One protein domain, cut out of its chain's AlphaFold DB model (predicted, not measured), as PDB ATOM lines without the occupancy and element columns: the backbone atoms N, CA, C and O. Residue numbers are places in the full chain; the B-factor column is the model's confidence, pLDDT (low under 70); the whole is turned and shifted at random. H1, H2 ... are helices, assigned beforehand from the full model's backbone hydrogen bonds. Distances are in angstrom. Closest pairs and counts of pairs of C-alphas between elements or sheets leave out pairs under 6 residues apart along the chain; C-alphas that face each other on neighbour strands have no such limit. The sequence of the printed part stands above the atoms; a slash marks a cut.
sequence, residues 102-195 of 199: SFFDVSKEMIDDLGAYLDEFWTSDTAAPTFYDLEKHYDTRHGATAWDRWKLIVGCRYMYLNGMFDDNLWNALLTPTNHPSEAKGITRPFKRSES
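Overview. This is residues 102 to 195 of the 199 residues of an uncharacterized protein of Iodidimonas gelatinilytica (UniProt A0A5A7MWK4). The longest helix, H1, crosses H3 steeply, and H3 lies in the middle of a rounded cluster of helices with the short helices H2, H4 and H5 around it. Links wind between the short helices. The printed part has 94 residues with five named helices, in the order H1 to H5, and no named strand; the class is all helix. It is compact, with a radius of gyration of the C-alphas of 12.9 A and spans of 37 by 34 by 25 A.

Arrangement. H1, residues 108 to 123, touches H3, residues 149 to 161, with its residues 111 to 115 alone; the closest C-alphas are those of Ile 111 and Gly 155, 6.4 A apart. They run the same way at a steep tilt of 66 degrees. H3 is the hub. It touches H5, residues 181 to 185, with the C-alphas of Ile 153 and Ala 183 closest, 5.8 A. H2, residues 131 to 137, and H3 only just touch, with 3 pairs of C-alphas within 8 A, the closest being Glu 135 and Arg 149 at 7.0 A. H4, residues 167 to 173, is close to H2 but not clearly touching; the closest C-alphas, of Phe 131 and Leu 173, are 5.1 A apart. H1 and H5 are apart. Each O i to N i+4 pair is within hydrogen-bond range in H2, H3 and H4; in H1 11 of 12 are, and in H5 0 of 1, with 2 of 2 O i to N i+3 pairs.

Along the chain. H1 is 22.0 A long and begins at C-alpha 108, (-19.320, -13.785, -4.596). H3 is 18.3 A, H2 9.8 A, H4 9.7 A and H5 8.3 A, ending at C-alpha 185, (-20.954, -18.531, -25.665).

Size, cuts and confidence. The C-alphas of Asp 125 and Ser 193 are the farthest apart, 39.6 A. The printed part has no cut. The link from H2 to H3 is long, with 11 residues. Mean pLDDT of the printed part is 91.6; residues 142 to 144 and 193 to 195 are under 70.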
ATOM      1  N   SER A 102     -23.677 -19.650  -0.191       91.56
ATOM      2  CA  SER A 102     -22.933 -20.919  -0.197       91.56
ATOM      3  C   SER A 102     -23.425 -21.960  -1.211       91.56
ATOM      4  O   SER A 102     -22.785 -22.996  -1.357       91.56
ATOM      5  N   PHE A 103     -24.568 -21.737  -1.865       92.31
ATOM      6  CA  PHE A 103     -25.150 -22.653  -2.857       92.31
ATOM      7  C   PHE A 103     -24.748 -22.320  -4.301       92.31
ATOM      8  O   PHE A 103     -25.129 -23.045  -5.218       92.31
ATOM      9  N   PHE A 104     -24.006 -21.232  -4.519       94.69
ATOM     10  CA  PHE A 104     -23.494 -20.860  -5.835       94.69
ATOM     11  C   PHE A 104     -22.090 -21.442  -6.047       94.69
ATOM     12  O   PHE A 104     -21.184 -21.198  -5.253       94.69
ATOM     13  N   ASP A 105     -21.909 -22.187  -7.139       94.56
ATOM     14  CA  ASP A 105     -20.636 -22.818  -7.519       94.56
ATOM     15  C   ASP A 105     -19.539 -21.799  -7.865       94.56
ATOM     16  O   ASP A 105     -18.345 -22.072  -7.685       94.56
ATOM     17  N   VAL A 106     -19.947 -20.636  -8.389       96.88
ATOM     18  CA  VAL A 106     -19.102 -19.454  -8.566       96.88
ATOM     19  C   VAL A 106     -19.493 -18.444  -7.497       96.88
ATOM     20  O   VAL A 106     -20.564 -17.832  -7.569       96.88
ATOM     21  N   SER A 107     -18.637 -18.313  -6.484       96.62
ATOM     22  CA  SER A 107     -18.935 -17.521  -5.294       96.62
ATOM     23  C   SER A 107     -18.921 -16.017  -5.572       96.62
ATOM     24  O   SER A 107     -18.459 -15.546  -6.616       96.62
ATOM     25  N   LYS A 108     -19.398 -15.247  -4.592       96.31
ATOM     26  CA  LYS A 108     -19.320 -13.785  -4.596       96.31
ATOM     27  C   LYS A 108     -17.884 -13.298  -4.796       96.31
ATOM     28  O   LYS A 108     -17.644 -12.445  -5.638       96.31
ATOM     29  N   GLU A 109     -16.954 -13.870  -4.041       96.44
ATOM     30  CA  GLU A 109     -15.534 -13.516  -4.044       96.44
ATOM     31  C   GLU A 109     -14.896 -13.825  -5.400       96.44
ATOM     32  O   GLU A 109     -14.089 -13.046  -5.883       96.44
ATOM     33  N   MET A 110     -15.303 -14.922  -6.047       97.12
ATOM     34  CA  MET A 110     -14.843 -15.260  -7.396       97.12
ATOM     35  C   MET A 110     -15.307 -14.226  -8.432       97.12
ATOM     36  O   MET A 110     -14.531 -13.820  -9.290       97.12
ATOM     37  N   ILE A 111     -16.567 -13.789  -8.370       97.62
ATOM     38  CA  ILE A 111     -17.092 -12.773  -9.297       97.62
ATOM     39  C   ILE A 111     -16.493 -11.391  -9.031       97.62
ATOM     40  O   ILE A 111     -16.235 -10.660  -9.985       97.62
ATOM     41  N   ASP A 112     -16.264 -11.041  -7.769       97.38
ATOM     42  CA  ASP A 112     -15.612  -9.788  -7.388       97.38
ATOM     43  C   ASP A 112     -14.166  -9.744  -7.904       97.38
ATOM     44  O   ASP A 112     -13.782  -8.815  -8.609       97.38
ATOM     45  N   ASP A 113     -13.402 -10.814  -7.663       97.06
ATOM     46  CA  ASP A 113     -12.016 -10.958  -8.111       97.06
ATOM     47  C   ASP A 113     -11.882 -10.950  -9.644       97.06
ATOM     48  O   ASP A 113     -11.090 -10.186 -10.190       97.06
ATOM     49  N   LEU A 114     -12.715 -11.719 -10.358       97.25
ATOM     50  CA  LEU A 114     -12.738 -11.702 -11.825       97.25
ATOM     51  C   LEU A 114     -13.114 -10.320 -12.377       97.25
ATOM     52  O   LEU A 114     -12.582  -9.898 -13.403       97.25
ATOM     53  N   GLY A 115     -14.032  -9.622 -11.706       96.75
ATOM     54  CA  GLY A 115     -14.459  -8.283 -12.092       96.75
ATOM     55  C   GLY A 115     -13.317  -7.289 -11.945       96.75
ATOM     56  O   GLY A 115     -13.016  -6.575 -12.897       96.75
ATOM     57  N   ALA A 116     -12.645  -7.303 -10.792       96.56
ATOM     58  CA  ALA A 116     -11.480  -6.472 -10.521       96.56
ATOM     59  C   ALA A 116     -10.343  -6.743 -11.518       96.56
ATOM     60  O   ALA A 116      -9.799  -5.803 -12.091       96.56
ATOM     61  N   TYR A 117     -10.043  -8.015 -11.798       96.06
ATOM     62  CA  TYR A 117      -9.009  -8.378 -12.766       96.06
ATOM     63  C   TYR A 117      -9.309  -7.820 -14.162       96.06
ATOM     64  O   TYR A 117      -8.429  -7.256 -14.801       96.06
ATOM     65  N   LEU A 118     -10.546  -7.945 -14.655       95.88
ATOM     66  CA  LEU A 118     -10.924  -7.395 -15.961       95.88
ATOM     67  C   LEU A 118     -10.948  -5.856 -15.968       95.88
ATOM     68  O   LEU A 118     -10.576  -5.251 -16.976       95.88
ATOM     69  N   ASP A 119     -11.329  -5.230 -14.853       95.62
ATOM     70  CA  ASP A 119     -11.350  -3.773 -14.683       95.62
ATOM     71  C   ASP A 119      -9.951  -3.144 -14.806       95.62
ATOM     72  O   ASP A 119      -9.802  -2.083 -15.416       95.62
ATOM     73  N   GLU A 120      -8.901  -3.834 -14.346       94.75
ATOM     74  CA  GLU A 120      -7.507  -3.391 -14.514       94.75
ATOM     75  C   GLU A 120      -7.116  -3.212 -15.992       94.75
ATOM     76  O   GLU A 120      -6.396  -2.277 -16.352       94.75
ATOM     77  N   PHE A 121      -7.605  -4.081 -16.880       93.06
ATOM     78  CA  PHE A 121      -7.344  -3.974 -18.320       93.06
ATOM     79  C   PHE A 121      -8.323  -3.052 -19.031       93.06
ATOM     80  O   PHE A 121      -7.982  -2.482 -20.060       93.06
ATOM     81  N   TRP A 122      -9.535  -2.904 -18.502       90.88
ATOM     82  CA  TRP A 122     -10.521  -1.992 -19.069       90.88
ATOM     83  C   TRP A 122     -10.163  -0.520 -18.822       90.88
ATOM     84  O   TRP A 122     -10.399   0.330 -19.677       90.88
ATOM     85  N   THR A 123      -9.579  -0.221 -17.661       90.81
ATOM     86  CA  THR A 123      -9.216   1.144 -17.253       90.81
ATOM     87  C   THR A 123      -7.796   1.554 -17.644       90.81
ATOM     88  O   THR A 123      -7.473   2.744 -17.594       90.81
ATOM     89  N   SER A 124      -6.941   0.605 -18.036       88.69
ATOM     90  CA  SER A 124      -5.563   0.880 -18.453       88.69
ATOM     91  C   SER A 124      -5.401   0.921 -19.974       88.69
ATOM     92  O   SER A 124      -6.189   0.357 -20.722       88.69
ATOM     93  N   ASP A 125      -4.313   1.535 -20.447       84.44
ATOM     94  CA  ASP A 125      -3.909   1.490 -21.865       84.44
ATOM     95  C   ASP A 125      -3.339   0.112 -22.284       84.44
ATOM     96  O   ASP A 125      -2.809  -0.055 -23.388       84.44
ATOM     97  N   THR A 126      -3.387  -0.883 -21.394       88.06
ATOM     98  CA  THR A 126      -2.861  -2.226 -21.651       88.06
ATOM     99  C   THR A 126      -3.826  -3.002 -22.537       88.06
ATOM    100  O   THR A 126      -5.040  -2.908 -22.401       88.06
ATOM    101  N   ALA A 127      -3.290  -3.823 -23.442       88.12
ATOM    102  CA  ALA A 127      -4.123  -4.713 -24.238       88.12
ATOM    103  C   ALA A 127      -4.926  -5.664 -23.331       88.12
ATOM    104  O   ALA A 127      -4.354  -6.328 -22.463       88.12
ATOM    105  N   ALA A 128      -6.235  -5.743 -23.565       92.94
ATOM    106  CA  ALA A 128      -7.120  -6.639 -22.835       92.94
ATOM    107  C   ALA A 128      -6.716  -8.120 -23.012       92.94
ATOM    108  O   ALA A 128      -6.242  -8.514 -24.086       92.94
ATOM    109  N   PRO A 129      -6.892  -8.950 -21.969       95.06
ATOM    110  CA  PRO A 129      -6.438 -10.333 -21.960       95.06
ATOM    111  C   PRO A 129      -7.295 -11.201 -22.883       95.06
ATOM    112  O   PRO A 129      -8.495 -10.979 -23.036       95.06
ATOM    113  N   THR A 130      -6.698 -12.247 -23.454       96.81
ATOM    114  CA  THR A 130      -7.450 -13.318 -24.122       96.81
ATOM    115  C   THR A 130      -8.015 -14.305 -23.097       96.81
ATOM    116  O   THR A 130      -7.574 -14.358 -21.948       96.81
ATOM    117  N   PHE A 131      -8.962 -15.161 -23.498       96.56
ATOM    118  CA  PHE A 131      -9.485 -16.186 -22.586       96.56
ATOM    119  C   PHE A 131      -8.387 -17.136 -22.076       96.56
ATOM    120  O   PHE A 131      -8.424 -17.570 -20.928       96.56
ATOM    121  N   TYR A 132      -7.380 -17.454 -22.894       95.25
ATOM    122  CA  TYR A 132      -6.251 -18.268 -22.436       95.25
ATOM    123  C   TYR A 132      -5.354 -17.551 -21.425       95.25
ATOM    124  O   TYR A 132      -4.756 -18.226 -20.584       95.25
ATOM    125  N   ASP A 133      -5.291 -16.220 -21.460       95.31
ATOM    126  CA  ASP A 133      -4.611 -15.450 -20.419       95.31
ATOM    127  C   ASP A 133      -5.375 -15.543 -19.091       95.31
ATOM    128  O   ASP A 133      -4.740 -15.728 -18.055       95.31
ATOM    129  N   LEU A 134      -6.719 -15.546 -19.119       94.75
ATOM    130  CA  LEU A 134      -7.530 -15.830 -17.922       94.75
ATOM    131  C   LEU A 134      -7.271 -17.236 -17.376       94.75
ATOM    132  O   LEU A 134      -7.039 -17.399 -16.182       94.75
ATOM    133  N   GLU A 135      -7.272 -18.260 -18.234       93.56
ATOM    134  CA  GLU A 135      -6.985 -19.633 -17.794       93.56
ATOM    135  C   GLU A 135      -5.613 -19.761 -17.140       93.56
ATOM    136  O   GLU A 135      -5.445 -20.526 -16.192       93.56
ATOM    137  N   LYS A 136      -4.630 -19.031 -17.673       93.50
ATOM    138  CA  LYS A 136      -3.276 -18.995 -17.136       93.50
ATOM    139  C   LYS A 136      -3.225 -18.255 -15.801       93.50
ATOM    140  O   LYS A 136      -2.541 -18.727 -14.900       93.50
ATOM    141  N   HIS A 137      -3.919 -17.124 -15.678       93.44
ATOM    142  CA  HIS A 137      -3.977 -16.344 -14.441       93.44
ATOM    143  C   HIS A 137      -4.615 -17.145 -13.296       93.44
ATOM    144  O   HIS A 137      -4.056 -17.219 -12.207       93.44
ATOM    145  N   TYR A 138      -5.734 -17.818 -13.573       93.19
ATOM    146  CA  TYR A 138      -6.501 -18.592 -12.589       93.19
ATOM    147  C   TYR A 138      -6.083 -20.061 -12.448       93.19
ATOM    148  O   TYR A 138      -6.706 -20.818 -11.700       93.19
ATOM    149  N   ASP A 139      -5.048 -20.467 -13.182       89.75
ATOM    150  CA  ASP A 139      -4.516 -21.829 -13.230       89.75
ATOM    151  C   ASP A 139      -5.590 -22.924 -13.430       89.75
ATOM    152  O   ASP A 139      -5.595 -23.992 -12.811       89.75
ATOM    153  N   THR A 140      -6.539 -22.676 -14.336       83.94
ATOM    154  CA  THR A 140      -7.701 -23.569 -14.529       83.94
ATOM    155  C   THR A 140      -7.369 -24.873 -15.248       83.94
ATOM    156  O   THR A 140      -8.203 -25.775 -15.332       83.94
ATOM    157  N   ARG A 141      -6.148 -25.001 -15.783       74.38
ATOM    158  CA  ARG A 141      -5.694 -26.183 -16.536       74.38
ATOM    159  C   ARG A 141      -5.153 -27.293 -15.646       74.38
ATOM    160  O   ARG A 141      -5.130 -28.445 -16.081       74.38
ATOM    161  N   HIS A 142      -4.715 -26.963 -14.435       68.69
ATOM    162  CA  HIS A 142      -4.087 -27.915 -13.520       68.69
ATOM    163  C   HIS A 142      -5.024 -28.391 -12.399       68.69
ATOM    164  O   HIS A 142      -4.650 -29.277 -11.637       68.69
ATOM    165  N   GLY A 143      -6.265 -27.883 -12.351       61.66
ATOM    166  CA  GLY A 143      -7.345 -28.402 -11.497       61.66
ATOM    167  C   GLY A 143      -7.105 -28.243  -9.992       61.66
ATOM    168  O   GLY A 143      -7.777 -28.893  -9.197       61.66
ATOM    169  N   ALA A 144      -6.134 -27.414  -9.603       68.00
ATOM    170  CA  ALA A 144      -5.727 -27.208  -8.216       68.00
ATOM    171  C   ALA A 144      -6.360 -25.960  -7.574       68.00
ATOM    172  O   ALA A 144      -6.159 -25.721  -6.383       68.00
ATOM    173  N   THR A 145      -7.111 -25.160  -8.338       84.25
ATOM    174  CA  THR A 145      -7.721 -23.906  -7.878       84.25
ATOM    175  C   THR A 145      -9.243 -24.020  -7.774       84.25
ATOM    176  O   THR A 145      -9.855 -24.985  -8.229       84.25
ATOM    177  N   ALA A 146      -9.880 -23.024  -7.149       87.31
ATOM    178  CA  ALA A 146     -11.343 -22.937  -7.071       87.31
ATOM    179  C   ALA A 146     -12.008 -22.725  -8.448       87.31
ATOM    180  O   ALA A 146     -13.214 -22.962  -8.602       87.31
ATOM    181  N   TRP A 147     -11.218 -22.281  -9.430       93.00
ATOM    182  CA  TRP A 147     -11.634 -22.037 -10.798       93.00
ATOM    183  C   TRP A 147     -11.426 -23.263 -11.679       93.00
ATOM    184  O   TRP A 147     -10.368 -23.884 -11.710       93.00
ATOM    185  N   ASP A 148     -12.429 -23.529 -12.502       92.31
ATOM    186  CA  ASP A 148     -12.295 -24.358 -13.687       92.31
ATOM    187  C   ASP A 148     -12.705 -23.535 -14.920       92.31
ATOM    188  O   ASP A 148     -13.225 -22.416 -14.820       92.31
ATOM    189  N   ARG A 149     -12.452 -24.083 -16.112       92.69
ATOM    190  CA  ARG A 149     -12.808 -23.429 -17.377       92.69
ATOM    191  C   ARG A 149     -14.290 -23.059 -17.441       92.69
ATOM    192  O   ARG A 149     -14.620 -21.992 -17.951       92.69
ATOM    193  N   TRP A 150     -15.173 -23.940 -16.974       93.31
ATOM    194  CA  TRP A 150     -16.612 -23.714 -17.035       93.31
ATOM    195  C   TRP A 150     -17.013 -22.529 -16.158       93.31
ATOM    196  O   TRP A 150     -17.681 -21.623 -16.653       93.31
ATOM    197  N   LYS A 151     -16.527 -22.479 -14.914       95.62
ATOM    198  CA  LYS A 151     -16.750 -21.369 -13.981       95.62
ATOM    199  C   LYS A 151     -16.300 -20.033 -14.561       95.62
ATOM    200  O   LYS A 151     -17.060 -19.070 -14.488       95.62
ATOM    201  N   LEU A 152     -15.126 -19.974 -15.198       95.88
ATOM    202  CA  LEU A 152     -14.667 -18.756 -15.885       95.88
ATOM    203  C   LEU A 152     -15.614 -18.346 -17.015       95.88
ATOM    204  O   LEU A 152     -15.981 -17.179 -17.119       95.88
ATOM    205  N   ILE A 153     -16.047 -19.298 -17.849       96.56
ATOM    206  CA  ILE A 153     -16.982 -19.017 -18.948       96.56
ATOM    207  C   ILE A 153     -18.291 -18.438 -18.408       96.56
ATOM    208  O   ILE A 153     -18.764 -17.425 -18.927       96.56
ATOM    209  N   VAL A 154     -18.891 -19.056 -17.386       96.62
ATOM    210  CA  VAL A 154     -20.167 -18.570 -16.840       96.62
ATOM    211  C   VAL A 154     -20.008 -17.272 -16.053       96.62
ATOM    212  O   VAL A 154     -20.895 -16.427 -16.141       96.62
ATOM    213  N   GLY A 155     -18.879 -17.056 -15.372       97.50
ATOM    214  CA  GLY A 155     -18.556 -15.789 -14.710       97.50
ATOM    215  C   GLY A 155     -18.452 -14.633 -15.707       97.50
ATOM    216  O   GLY A 155     -19.179 -13.646 -15.583       97.50
ATOM    217  N   CYS A 156     -17.647 -14.794 -16.764       97.69
ATOM    218  CA  CYS A 156     -17.538 -13.803 -17.841       97.69
ATOM    219  C   CYS A 156     -18.887 -13.559 -18.527       97.69
ATOM    220  O   CYS A 156     -19.261 -12.419 -18.793       97.69
ATOM    221  N   ARG A 157     -19.652 -14.625 -18.797       97.44
ATOM    222  CA  ARG A 157     -20.974 -14.506 -19.422       97.44
ATOM    223  C   ARG A 157     -21.964 -13.746 -18.545       97.44
ATOM    224  O   ARG A 157     -22.732 -12.945 -19.067       97.44
ATOM    225  N   TYR A 158     -21.951 -13.981 -17.236       97.62
ATOM    226  CA  TYR A 158     -22.773 -13.232 -16.290       97.62
ATOM    227  C   TYR A 158     -22.451 -11.730 -16.336       97.62
ATOM    228  O   TYR A 158     -23.369 -10.925 -16.486       97.62
ATOM    229  N   MET A 159     -21.166 -11.359 -16.297       97.19
ATOM    230  CA  MET A 159     -20.726  -9.959 -16.390       97.19
ATOM    231  C   MET A 159     -21.124  -9.311 -17.721       97.19
ATOM    232  O   MET A 159     -21.658  -8.201 -17.723       97.19
ATOM    233  N   TYR A 160     -20.953 -10.024 -18.838       97.25
ATOM    234  CA  TYR A 160     -21.386  -9.554 -20.158       97.25
ATOM    235  C   TYR A 160     -22.898  -9.294 -20.207       97.25
ATOM    236  O   TYR A 160     -23.339  -8.233 -20.643       97.25
ATOM    237  N   LEU A 161     -23.716 -10.235 -19.718       95.75
ATOM    238  CA  LEU A 161     -25.174 -10.072 -19.664       95.75
ATOM    239  C   LEU A 161     -25.605  -8.937 -18.729       95.75
ATOM    240  O   LEU A 161     -26.677  -8.367 -18.921       95.75
ATOM    241  N   ASN A 162     -24.785  -8.615 -17.728       94.75
ATOM    242  CA  ASN A 162     -24.993  -7.486 -16.832       94.75
ATOM    243  C   ASN A 162     -24.548  -6.140 -17.444       94.75
ATOM    244  O   ASN A 162     -24.650  -5.107 -16.789       94.75
ATOM    245  N   GLY A 163     -24.058  -6.139 -18.690       94.69
ATOM    246  CA  GLY A 163     -23.614  -4.935 -19.392       94.69
ATOM    247  C   GLY A 163     -22.296  -4.368 -18.866       94.69
ATOM    248  O   GLY A 163     -22.070  -3.166 -18.970       94.69
ATOM    249  N   MET A 164     -21.449  -5.207 -18.264       94.75
ATOM    250  CA  MET A 164     -20.119  -4.788 -17.824       94.75
ATOM    251  C   MET A 164     -19.139  -4.748 -18.992       94.75
ATOM    252  O   MET A 164     -19.211  -5.599 -19.879       94.75
ATOM    253  N   PHE A 165     -18.188  -3.813 -18.923       95.19
ATOM    254  CA  PHE A 165     -17.113  -3.599 -19.899       95.19
ATOM    255  C   PHE A 165     -17.602  -3.311 -21.329       95.19
ATOM    256  O   PHE A 165     -18.782  -3.428 -21.656       95.19
ATOM    257  N   ASP A 166     -16.687  -2.869 -22.189       93.88
ATOM    258  CA  ASP A 166     -16.999  -2.524 -23.573       93.88
ATOM    259  C   ASP A 166     -16.736  -3.683 -24.548       93.88
ATOM    260  O   ASP A 166     -16.129  -4.707 -24.223       93.88
ATOM    261  N   ASP A 167     -17.183  -3.507 -25.792       93.38
ATOM    262  CA  ASP A 167     -16.963  -4.491 -26.852       93.38
ATOM    263  C   ASP A 167     -15.471  -4.722 -27.133       93.38
ATOM    264  O   ASP A 167     -15.107  -5.795 -27.612       93.38
ATOM    265  N   ASN A 168     -14.589  -3.757 -26.848       93.31
ATOM    266  CA  ASN A 168     -13.152  -3.926 -27.060       93.31
ATOM    267  C   ASN A 168     -12.598  -5.016 -26.143       93.31
ATOM    268  O   ASN A 168     -11.917  -5.925 -26.626       93.31
ATOM    269  N   LEU A 169     -12.947  -4.970 -24.854       95.56
ATOM    270  CA  LEU A 169     -12.553  -5.996 -23.895       95.56
ATOM    271  C   LEU A 169     -13.116  -7.364 -24.289       95.56
ATOM    272  O   LEU A 169     -12.372  -8.344 -24.354       95.56
ATOM    273  N   TRP A 170     -14.408  -7.447 -24.619       96.31
ATOM    274  CA  TRP A 170     -15.034  -8.725 -24.972       96.31
ATOM    275  C   TRP A 170     -14.498  -9.321 -26.279       96.31
ATOM    276  O   TRP A 170     -14.307 -10.538 -26.375       96.31
ATOM    277  N   ASN A 171     -14.204  -8.483 -27.274       94.94
ATOM    278  CA  ASN A 171     -13.593  -8.916 -28.529       94.94
ATOM    279  C   ASN A 171     -12.149  -9.386 -28.329       94.94
ATOM    280  O   ASN A 171     -11.755 -10.387 -28.929       94.94
ATOM    281  N   ALA A 172     -11.376  -8.713 -27.471       95.25
ATOM    282  CA  ALA A 172     -10.027  -9.146 -27.112       95.25
ATOM    283  C   ALA A 172     -10.056 -10.503 -26.391       95.25
ATOM    284  O   ALA A 172      -9.350 -11.435 -26.795       95.25
ATOM    285  N   LEU A 173     -10.960 -10.661 -25.420       95.94
ATOM    286  CA  LEU A 173     -11.162 -11.911 -24.690       95.94
ATOM    287  C   LEU A 173     -11.473 -13.085 -25.629       95.94
ATOM    288  O   LEU A 173     -10.945 -14.188 -25.462       95.94
ATOM    289  N   LEU A 174     -12.296 -12.834 -26.649       96.38
ATOM    290  CA  LEU A 174     -12.736 -13.816 -27.642       96.38
ATOM    291  C   LEU A 174     -11.962 -13.739 -28.963       96.38
ATOM    292  O   LEU A 174     -12.475 -14.153 -30.009       96.38
ATOM    293  N   THR A 175     -10.709 -13.276 -28.924       94.62
ATOM    294  CA  THR A 175      -9.844 -13.205 -30.109       94.62
ATOM    295  C   THR A 175      -9.818 -14.561 -30.830       94.62
ATOM    296  O   THR A 175      -9.575 -15.589 -30.182       94.62
ATOM    297  N   PRO A 176     -10.063 -14.615 -32.158       92.62
ATOM    298  CA  PRO A 176     -10.042 -15.861 -32.918       92.62
ATOM    299  C   PRO A 176      -8.774 -16.671 -32.643       92.62
ATOM    300  O   PRO A 176      -7.680 -16.122 -32.610       92.62
ATOM    301  N   THR A 177      -8.922 -17.983 -32.449       91.31
ATOM    302  CA  THR A 177      -7.842 -18.940 -32.116       91.31
ATOM    303  C   THR A 177      -7.227 -18.823 -30.711       91.31
ATOM    304  O   THR A 177      -6.557 -19.764 -30.293       91.31
ATOM    305  N   ASN A 178      -7.547 -17.781 -29.933       93.44
ATOM    306  CA  ASN A 178      -7.047 -17.573 -28.562       93.44
ATOM    307  C   ASN A 178      -8.096 -17.826 -27.460       93.44
ATOM    308  O   ASN A 178      -8.055 -17.230 -26.387       93.44
ATOM    309  N   HIS A 179      -9.054 -18.715 -27.726       93.12
ATOM    310  CA  HIS A 179     -10.051 -19.153 -26.752       93.12
ATOM    311  C   HIS A 179     -10.554 -20.567 -27.092       93.12
ATOM    312  O   HIS A 179     -10.533 -20.959 -28.267       93.12
ATOM    313  N   PRO A 180     -11.026 -21.344 -26.100       93.00
ATOM    314  CA  PRO A 180     -11.664 -22.634 -26.342       93.00
ATOM    315  C   PRO A 180     -13.037 -22.442 -27.009       93.00
ATOM    316  O   PRO A 180     -13.661 -21.388 -26.878       93.00
ATOM    317  N   SER A 181     -13.531 -23.441 -27.745       89.31
ATOM    318  CA  SER A 181     -14.751 -23.306 -28.561       89.31
ATOM    319  C   SER A 181     -15.993 -22.937 -27.740       89.31
ATOM    320  O   SER A 181     -16.863 -22.223 -28.245       89.31
ATOM    321  N   GLU A 182     -16.056 -23.369 -26.482       90.81
ATOM    322  CA  GLU A 182     -17.144 -23.103 -25.543       90.81
ATOM    323  C   GLU A 182     -17.213 -21.624 -25.125       90.81
ATOM    324  O   GLU A 182     -18.307 -21.087 -24.935       90.81
ATOM    325  N   ALA A 183     -16.070 -20.925 -25.063       93.69
ATOM    326  CA  ALA A 183     -16.003 -19.516 -24.660       93.69
ATOM    327  C   ALA A 183     -16.721 -18.576 -25.647       93.69
ATOM    328  O   ALA A 183     -17.168 -17.498 -25.263       93.69
ATOM    329  N   LYS A 184     -16.973 -19.016 -26.890       92.06
ATOM    330  CA  LYS A 184     -17.818 -18.287 -27.861       92.06
ATOM    331  C   LYS A 184     -19.242 -18.033 -27.362       92.06
ATOM    332  O   LYS A 184     -19.976 -17.253 -27.965       92.06
ATOM    333  N   GLY A 185     -19.672 -18.742 -26.319       91.75
ATOM    334  CA  GLY A 185     -20.954 -18.531 -25.665       91.75
ATOM    335  C   GLY A 185     -21.029 -17.274 -24.795       91.75
ATOM    336  O   GLY A 185     -22.146 -16.867 -24.488       91.75
ATOM    337  N   ILE A 186     -19.895 -16.665 -24.414       96.12
ATOM    338  CA  ILE A 186     -19.837 -15.554 -23.445       96.12
ATOM    339  C   ILE A 186     -20.662 -14.353 -23.916       96.12
ATOM    340  O   ILE A 186     -21.520 -13.882 -23.180       96.12
ATOM    341  N   THR A 187     -20.486 -13.923 -25.166       95.44
ATOM    342  CA  THR A 187     -21.169 -12.740 -25.718       95.44
ATOM    343  C   THR A 187     -22.541 -13.049 -26.329       95.44
ATOM    344  O   THR A 187     -23.171 -12.197 -26.959       95.44
ATOM    345  N   ARG A 188     -23.045 -14.283 -26.178       92.88
ATOM    346  CA  ARG A 188     -24.350 -14.662 -26.736       92.88
ATOM    347  C   ARG A 188     -25.491 -14.150 -25.858       92.88
ATOM    348  O   ARG A 188     -25.484 -14.444 -24.657       92.88
ATOM    349  N   PRO A 189     -26.535 -13.541 -26.459       90.56
ATOM    350  CA  PRO A 189     -27.757 -13.196 -25.745       90.56
ATOM    351  C   PRO A 189     -28.314 -14.392 -24.977       90.56
ATOM    352  O   PRO A 189     -28.262 -15.538 -25.442       90.56
ATOM    353  N   PHE A 190     -28.848 -14.129 -23.791       89.62
ATOM    354  CA  PHE A 190     -29.477 -15.164 -22.993       89.62
ATOM    355  C   PHE A 190     -30.888 -15.452 -23.507       89.62
ATOM    356  O   PHE A 190     -31.685 -14.552 -23.757       89.62
ATOM    357  N   LYS A 191     -31.210 -16.737 -23.669       86.50
ATOM    358  CA  LYS A 191     -32.540 -17.189 -24.071       86.50
ATOM    359  C   LYS A 191     -33.170 -17.980 -22.937       86.50
ATOM    360  O   LYS A 191     -32.871 -19.158 -22.755       86.50
ATOM    361  N   ARG A 192     -34.096 -17.338 -22.226       81.00
ATOM    362  CA  ARG A 192     -34.793 -17.902 -21.053       81.00
ATOM    363  C   ARG A 192     -35.505 -19.232 -21.331       81.00
ATOM    364  O   ARG A 192     -35.594 -20.088 -20.461       81.00
ATOM    365  N   SER A 193     -35.994 -19.433 -22.557       69.94
ATOM    366  CA  SER A 193     -36.679 -20.666 -22.970       69.94
ATOM    367  C   SER A 193     -35.754 -21.881 -23.088       69.94
ATOM    368  O   SER A 193     -36.225 -23.008 -23.004       69.94
ATOM    369  N   GLU A 194     -34.453 -21.671 -23.305       64.69
ATOM    370  CA  GLU A 194     -33.461 -22.752 -23.415       64.69
ATOM    371  C   GLU A 194     -32.940 -23.179 -22.027       64.69
ATOM    372  O   GLU A 194     -32.402 -24.268 -21.875       64.69
ATOM    373  N   SER A 195     -33.154 -22.351 -20.999       57.44
ATOM    374  CA  SER A 195     -32.689 -22.550 -19.615       57.44
ATOM    375  C   SER A 195     -33.655 -23.366 -18.748       57.44
ATOM    376  O   SER A 195     -33.282 -23.811 -17.666       57.44
TER     377      SER A 195